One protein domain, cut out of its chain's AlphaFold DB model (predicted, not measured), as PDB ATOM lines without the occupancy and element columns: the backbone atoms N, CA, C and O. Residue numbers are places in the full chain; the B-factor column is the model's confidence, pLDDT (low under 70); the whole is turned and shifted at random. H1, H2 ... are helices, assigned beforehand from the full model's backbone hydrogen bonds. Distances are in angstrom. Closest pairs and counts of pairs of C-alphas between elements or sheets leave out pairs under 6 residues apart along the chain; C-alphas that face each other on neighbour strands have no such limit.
ATOM      1  N   ASP A  15     -31.274 -37.589 -32.062       94.56
ATOM      2  CA  ASP A  15     -30.579 -37.052 -33.231       94.56
ATOM      3  C   ASP A  15     -31.119 -37.659 -34.530       94.56
ATOM      4  O   ASP A  15     -31.371 -36.939 -35.498       94.56
ATOM      5  N   LEU A  16     -31.383 -38.971 -34.558       93.75
ATOM      6  CA  LEU A  16     -32.026 -39.609 -35.706       93.75
ATOM      7  C   LEU A  16     -33.454 -39.087 -35.927       93.75
ATOM      8  O   LEU A  16     -33.857 -38.908 -37.076       93.75
ATOM      9  N   ALA A  17     -34.201 -38.814 -34.854       95.88
ATOM     10  CA  ALA A  17     -35.541 -38.238 -34.959       95.88
ATOM     11  C   ALA A  17     -35.503 -36.817 -35.547       95.88
ATOM     12  O   ALA A  17     -36.254 -36.532 -36.474       95.88
ATOM     13  N   LYS A  18     -34.572 -35.968 -35.092       97.25
ATOM     14  CA  LYS A  18     -34.374 -34.609 -35.630       97.25
ATOM     15  C   LYS A  18     -33.965 -34.617 -37.100       97.25
ATOM     16  O   LYS A  18     -34.442 -33.799 -37.877       97.25
ATOM     17  N   ASN A  19     -33.106 -35.554 -37.501       96.25
ATOM     18  CA  ASN A  19     -32.736 -35.703 -38.908       96.25
ATOM     19  C   ASN A  19     -33.938 -36.099 -39.775       96.25
ATOM     20  O   ASN A  19     -34.070 -35.604 -40.891       96.25
ATOM     21  N   LEU A  20     -34.821 -36.965 -39.269       96.25
ATOM     22  CA  LEU A  20     -36.059 -37.311 -39.965       96.25
ATOM     23  C   LEU A  20     -37.021 -36.118 -40.043       96.25
ATOM     24  O   LEU A  20     -37.627 -35.908 -41.089       96.25
ATOM     25  N   ASP A  21     -37.135 -35.333 -38.970       96.56
ATOM     26  CA  ASP A  21     -37.949 -34.113 -38.948       96.56
ATOM     27  C   ASP A  21     -37.482 -33.103 -39.978       96.56
ATOM     28  O   ASP A  21     -38.293 -32.602 -40.746       96.56
ATOM     29  N   LYS A  22     -36.170 -32.902 -40.086       97.38
ATOM     30  CA  LYS A  22     -35.596 -32.029 -41.104       97.38
ATOM     31  C   LYS A  22     -35.963 -32.469 -42.525       97.38
ATOM     32  O   LYS A  22     -36.279 -31.626 -43.352       97.38
ATOM     33  N   ILE A  23     -35.958 -33.774 -42.813       96.75
ATOM     34  CA  ILE A  23     -36.380 -34.293 -44.128       96.75
ATOM     35  C   ILE A  23     -37.855 -33.966 -44.394       96.75
ATOM     36  O   ILE A  23     -38.210 -33.612 -45.514       96.75
ATOM     37  N   VAL A  24     -38.710 -34.086 -43.375       97.38
ATOM     38  CA  VAL A  24     -40.137 -33.750 -43.475       97.38
ATOM     39  C   VAL A  24     -40.335 -32.248 -43.689       97.38
ATOM     40  O   VAL A  24     -41.065 -31.868 -44.595       97.38
ATOM     41  N   GLU A  25     -39.652 -31.407 -42.910       97.00
ATOM     42  CA  GLU A  25     -39.703 -29.942 -43.022       97.00
ATOM     43  C   GLU A  25     -39.198 -29.447 -44.384       97.00
ATOM     44  O   GLU A  25     -39.806 -28.572 -44.993       97.00
ATOM     45  N   GLU A  26     -38.113 -30.026 -44.904       97.00
ATOM     46  CA  GLU A  26     -37.586 -29.703 -46.237       97.00
ATOM     47  C   GLU A  26     -38.474 -30.227 -47.382       97.00
ATOM     48  O   GLU A  26     -38.250 -29.857 -48.532       97.00
ATOM     49  N   SER A  27     -39.479 -31.055 -47.071       96.56
ATOM     50  CA  SER A  27     -40.460 -31.610 -48.018       96.56
ATOM     51  C   SER A  27     -41.883 -31.079 -47.767       96.56
ATOM     52  O   SER A  27     -42.866 -31.765 -48.068       96.56
ATOM     53  N   ASP A  28     -42.014 -29.888 -47.169       91.81
ATOM     54  CA  ASP A  28     -43.304 -29.283 -46.797       91.81
ATOM     55  C   ASP A  28     -44.237 -29.073 -48.005       91.81
ATOM     56  O   ASP A  28     -45.448 -29.266 -47.907       91.81
ATOM     57  N   ASP A  29     -43.676 -28.797 -49.186       96.38
ATOM     58  CA  ASP A  29     -44.420 -28.661 -50.445       96.38
ATOM     59  C   ASP A  29     -45.173 -29.941 -50.848       96.38
ATOM     60  O   ASP A  29     -46.189 -29.884 -51.546       96.38
ATOM     61  N   LEU A  30     -44.700 -31.093 -50.368       95.88
ATOM     62  CA  LEU A  30     -45.296 -32.404 -50.592       95.88
ATOM     63  C   LEU A  30     -46.183 -32.866 -49.422       95.88
ATOM     64  O   LEU A  30     -46.835 -33.905 -49.543       95.88
ATOM     65  N   ASN A  31     -46.229 -32.118 -48.311       94.00
ATOM     66  CA  ASN A  31     -46.962 -32.465 -47.086       94.00
ATOM     67  C   ASN A  31     -46.664 -33.902 -46.601       94.00
ATOM     68  O   ASN A  31     -47.561 -34.672 -46.238       94.00
ATOM     69  N   VAL A  32     -45.387 -34.287 -46.649       95.88
ATOM     70  CA  VAL A  32     -44.928 -35.648 -46.346       95.88
ATOM     71  C   VAL A  32     -45.016 -35.922 -44.848       95.88
ATOM     72  O   VAL A  32     -44.543 -35.158 -44.016       95.88
ATOM     73  N   SER A  33     -45.570 -37.076 -44.476       95.25
ATOM     74  CA  SER A  33     -45.525 -37.533 -43.081       95.25
ATOM     75  C   SER A  33     -44.192 -38.214 -42.740       95.25
ATOM     76  O   SER A  33     -43.557 -38.820 -43.603       95.25
ATOM     77  N   ARG A  34     -43.805 -38.254 -41.454       94.81
ATOM     78  CA  ARG A  34     -42.648 -39.057 -40.990       94.81
ATOM     79  C   ARG A  34     -42.710 -40.512 -41.469       94.81
ATOM     80  O   ARG A  34     -41.694 -41.077 -41.861       94.81
ATOM     81  N   SER A  35     -43.896 -41.122 -41.435       94.69
ATOM     82  CA  SER A  35     -44.095 -42.507 -41.877       94.69
ATOM     83  C   SER A  35     -43.838 -42.673 -43.372       94.69
ATOM     84  O   SER A  35     -43.216 -43.648 -43.774       94.69
ATOM     85  N   GLU A  36     -44.280 -41.716 -44.184       94.75
ATOM     86  CA  GLU A  36     -44.069 -41.719 -45.632       94.75
ATOM     87  C   GLU A  36     -42.608 -41.443 -46.002       94.75
ATOM     88  O   GLU A  36     -42.061 -42.111 -46.882       94.75
ATOM     89  N   ALA A  37     -41.935 -40.547 -45.275       95.62
ATOM     90  CA  ALA A  37     -40.496 -40.344 -45.401       95.62
ATOM     91  C   ALA A  37     -39.720 -41.634 -45.072       95.62
ATOM     92  O   ALA A  37     -38.870 -42.063 -45.853       95.62
ATOM     93  N   VAL A  38     -40.045 -42.310 -43.962       95.81
ATOM     94  CA  VAL A  38     -39.414 -43.589 -43.583       95.81
ATOM     95  C   VAL A  38     -39.706 -44.690 -44.603       95.81
ATOM     96  O   VAL A  38     -38.788 -45.417 -44.983       95.81
ATOM     97  N   GLU A  39     -40.949 -44.814 -45.072       94.88
ATOM     98  CA  GLU A  39     -41.335 -45.765 -46.123       94.88
ATOM     99  C   GLU A  39     -40.500 -45.531 -47.390       94.88
ATOM    100  O   GLU A  39     -39.882 -46.464 -47.902       94.88
ATOM    101  N   SER A  40     -40.371 -44.275 -47.822       95.56
ATOM    102  CA  SER A  40     -39.585 -43.881 -48.997       95.56
ATOM    103  C   SER A  40     -38.088 -44.177 -48.835       95.56
ATOM    104  O   SER A  40     -37.464 -44.720 -49.750       95.56
ATOM    105  N   ILE A  41     -37.510 -43.897 -47.661       95.12
ATOM    106  CA  ILE A  41     -36.109 -44.219 -47.338       95.12
ATOM    107  C   ILE A  41     -35.879 -45.733 -47.383       95.12
ATOM    108  O   ILE A  41     -34.895 -46.189 -47.967       95.12
ATOM    109  N   LEU A  42     -36.780 -46.529 -46.798       94.12
ATOM    110  CA  LEU A  42     -36.676 -47.990 -46.815       94.12
ATOM    111  C   LEU A  42     -36.815 -48.546 -48.234       94.12
ATOM    112  O   LEU A  42     -36.043 -49.421 -48.624       94.12
ATOM    113  N   MET A  43     -37.740 -48.011 -49.035       95.19
ATOM    114  CA  MET A  43     -37.868 -48.372 -50.447       95.19
ATOM    115  C   MET A  43     -36.585 -48.065 -51.222       95.19
ATOM    116  O   MET A  43     -36.115 -48.918 -51.972       95.19
ATOM    117  N   ALA A  44     -35.998 -46.879 -51.036       95.81
ATOM    118  CA  ALA A  44     -34.737 -46.505 -51.674       95.81
ATOM    119  C   ALA A  44     -33.582 -47.414 -51.228       95.81
ATOM    120  O   ALA A  44     -32.804 -47.876 -52.065       95.81
ATOM    121  N   TYR A  45     -33.508 -47.727 -49.930       94.81
ATOM    122  CA  TYR A  45     -32.526 -48.651 -49.373       94.81
ATOM    123  C   TYR A  45     -32.608 -50.008 -50.074       94.81
ATOM    124  O   TYR A  45     -31.646 -50.394 -50.733       94.81
ATOM    125  N   PHE A  46     -33.764 -50.679 -50.044       93.81
ATOM    126  CA  PHE A  46     -33.922 -52.020 -50.619       93.81
ATOM    127  C   PHE A  46     -33.845 -52.073 -52.150       93.81
ATOM    128  O   PHE A  46     -33.527 -53.129 -52.691       93.81
ATOM    129  N   LYS A  47     -34.098 -50.963 -52.854       95.06
ATOM    130  CA  LYS A  47     -33.912 -50.869 -54.314       95.06
ATOM    131  C   LYS A  47     -32.458 -50.669 -54.741       95.06
ATOM    132  O   LYS A  47     -32.152 -50.865 -55.912       95.06
ATOM    133  N   SER A  48     -31.577 -50.239 -53.840       94.75
ATOM    134  CA  SER A  48     -30.170 -50.010 -54.181       94.75
ATOM    135  C   SER A  48     -29.379 -51.321 -54.270       94.75
ATOM    136  O   SER A  48     -29.689 -52.290 -53.576       94.75
ATOM    137  N   ASP A  49     -28.322 -51.337 -55.084       93.94
ATOM    138  CA  ASP A  49     -27.495 -52.523 -55.388       93.94
ATOM    139  C   ASP A  49     -26.467 -52.865 -54.284       93.94
ATOM    140  O   ASP A  49     -25.357 -53.331 -54.524       93.94
ATOM    141  N   THR A  50     -26.790 -52.552 -53.028       93.81
ATOM    142  CA  THR A  50     -25.908 -52.826 -51.885       93.81
ATOM    143  C   THR A  50     -26.258 -54.171 -51.251       93.81
ATOM    144  O   THR A  50     -27.426 -54.534 -51.149       93.81
ATOM    145  N   ASP A  51     -25.260 -54.884 -50.721       95.81
ATOM    146  CA  ASP A  51     -25.506 -55.998 -49.796       95.81
ATOM    147  C   ASP A  51     -26.060 -55.463 -48.463       95.81
ATOM    148  O   ASP A  51     -25.333 -55.136 -47.512       95.81
ATOM    149  N   HIS A  52     -27.386 -55.348 -48.420       95.56
ATOM    150  CA  HIS A  52     -28.139 -54.793 -47.302       95.56
ATOM    151  C   HIS A  52     -27.958 -55.581 -46.014       95.56
ATOM    152  O   HIS A  52     -27.903 -54.995 -44.931       95.56
ATOM    153  N   VAL A  53     -27.846 -56.906 -46.121       96.31
ATOM    154  CA  VAL A  53     -27.684 -57.788 -44.964       96.31
ATOM    155  C   VAL A  53     -26.324 -57.541 -44.331       96.31
ATOM    156  O   VAL A  53     -26.241 -57.311 -43.121       96.31
ATOM    157  N   LYS A  54     -25.255 -57.533 -45.131       97.00
ATOM    158  CA  LYS A  54     -23.903 -57.258 -44.638       97.00
ATOM    159  C   LYS A  54     -23.807 -55.869 -44.010       97.00
ATOM    160  O   LYS A  54     -23.287 -55.750 -42.898       97.00
ATOM    161  N   LYS A  55     -24.364 -54.845 -44.664       95.62
ATOM    162  CA  LYS A  55     -24.334 -53.457 -44.179       95.62
ATOM    163  C   LYS A  55     -25.076 -53.285 -42.852       95.62
ATOM    164  O   LYS A  55     -24.515 -52.728 -41.909       95.62
ATOM    165  N   VAL A  56     -26.296 -53.817 -42.730       96.12
ATOM    166  CA  VAL A  56     -27.057 -53.766 -41.468       96.12
ATOM    167  C   VAL A  56     -26.322 -54.514 -40.359       96.12
ATOM    168  O   VAL A  56     -26.199 -53.992 -39.250       96.12
ATOM    169  N   ARG A  57     -25.785 -55.708 -40.639       97.50
ATOM    170  CA  ARG A  57     -25.023 -56.485 -39.644       97.50
ATOM    171  C   ARG A  57     -23.826 -55.704 -39.118       97.50
ATOM    172  O   ARG A  57     -23.606 -55.666 -37.909       97.50
ATOM    173  N   GLU A  58     -23.074 -55.065 -40.008       97.12
ATOM    174  CA  GLU A  58     -21.938 -54.234 -39.629       97.12
ATOM    175  C   GLU A  58     -22.360 -53.041 -38.760       97.12
ATOM    176  O   GLU A  58     -21.775 -52.826 -37.695       97.12
ATOM    177  N   LEU A  59     -23.400 -52.305 -39.164       95.38
ATOM    178  CA  LEU A  59     -23.914 -51.159 -38.408       95.38
ATOM    179  C   LEU A  59     -24.381 -51.562 -37.007       95.38
ATOM    180  O   LEU A  59     -24.029 -50.904 -36.030       95.38
ATOM    181  N   VAL A  60     -25.100 -52.681 -36.882       96.12
ATOM    182  CA  VAL A  60     -25.539 -53.207 -35.582       96.12
ATOM    183  C   VAL A  60     -24.341 -53.540 -34.689       96.12
ATOM    184  O   VAL A  60     -24.347 -53.201 -33.504       96.12
ATOM    185  N   ILE A  61     -23.294 -54.167 -35.236       97.69
ATOM    186  CA  ILE A  61     -22.072 -54.477 -34.478       97.69
ATOM    187  C   ILE A  61     -21.378 -53.193 -34.018       97.69
ATOM    188  O   ILE A  61     -20.965 -53.108 -32.860       97.69
ATOM    189  N   ARG A  62     -21.243 -52.194 -34.896       96.44
ATOM    190  CA  ARG A  62     -20.609 -50.911 -34.562       96.44
ATOM    191  C   ARG A  62     -21.409 -50.145 -33.502       96.44
ATOM    192  O   ARG A  62     -20.810 -49.722 -32.516       96.44
ATOM    193  N   LYS A  63     -22.742 -50.070 -33.632       92.69
ATOM    194  CA  LYS A  63     -23.634 -49.428 -32.646       92.69
ATOM    195  C   LYS A  63     -23.532 -50.098 -31.274       92.69
ATOM    196  O   LYS A  63     -23.338 -49.424 -30.272       92.69
ATOM    197  N   ARG A  64     -23.547 -51.436 -31.217       94.88
ATOM    198  CA  ARG A  64     -23.369 -52.192 -29.956       94.88
ATOM    199  C   ARG A  64     -22.000 -51.992 -29.301       94.88
ATOM    200  O   ARG A  64     -21.870 -52.212 -28.104       94.88
ATOM    201  N   LYS A  65     -20.985 -51.604 -30.076       96.75
ATOM    202  CA  LYS A  65     -19.635 -51.294 -29.587       96.75
ATOM    203  C   LYS A  65     -19.437 -49.805 -29.268       96.75
ATOM    204  O   LYS A  65     -18.309 -49.436 -28.962       96.75
ATOM    205  N   GLY A  66     -20.472 -48.966 -29.386       93.31
ATOM    206  CA  GLY A  66     -20.369 -47.515 -29.180       93.31
ATOM    207  C   GLY A  66     -19.458 -46.818 -30.195       93.31
ATOM    208  O   GLY A  66     -18.747 -45.885 -29.848       93.31
TER     209      GLY A  66
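What this domain is: This is residues 15 to 66 of the 68 residues of the protein "Transposase" of candidate division MSBL1 archaeon SCGC-AAA259M10 (UniProt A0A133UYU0). Three helices make an open, flat frame with three sides, H1 and H2 meeting in a corner and H3 folding back from the other end of H2. H1 and H3 lie across an empty middle from each other, and residues 39 to 66, with most of H2 and H3 among them, stand free. The printed part has 52 residues with three named helices, in the order H1, H2, H3, and no named strand, and its class is all helix. The whole is loose, with a radius of gyration of the C-alphas of 13.6 A and spans of 37 by 27 by 13 A.

Where its parts are: H1, residues 15 to 25, begins at C-alpha 15 at (-30.579, -37.052, -33.231) and is 15.2 A long from first to last C-alpha. H2, residues 34 to 47, the longest helix, begins at C-alpha 34 at (-42.648, -39.057, -40.990) and is 19.8 A long. H3, residues 52 to 64, is 18.2 A long and ends at C-alpha 64 at (-23.369, -52.192, -29.956).

How they stand to each other: H1 and H2 touch, H2 with residues 34 to 38 alone, and the closest C-alphas, those of Val 24 and Arg 34, are 6.4 A apart. Their lines are about perpendicular, at 79 degrees. H2 and H3 are close but not clearly touching, the closest C-alphas being those of Phe 46 and His 52, 7.2 A apart. They run opposite ways at a steep tilt of 57 degrees. H1 and H3 are apart. In H1, H2 and H3 every O i to N i+4 pair is within hydrogen-bond range.

The domain as a whole: The two C-alphas farthest apart, those of Asp 29 and Lys 65, are 39.5 A apart. The printed part has no cut. The link from H1 to H2 is short, with 8 residues, and that from H2 to H3 is tight, with 4. The mean pLDDT of the printed part is 95.6, and no printed residue is under 70.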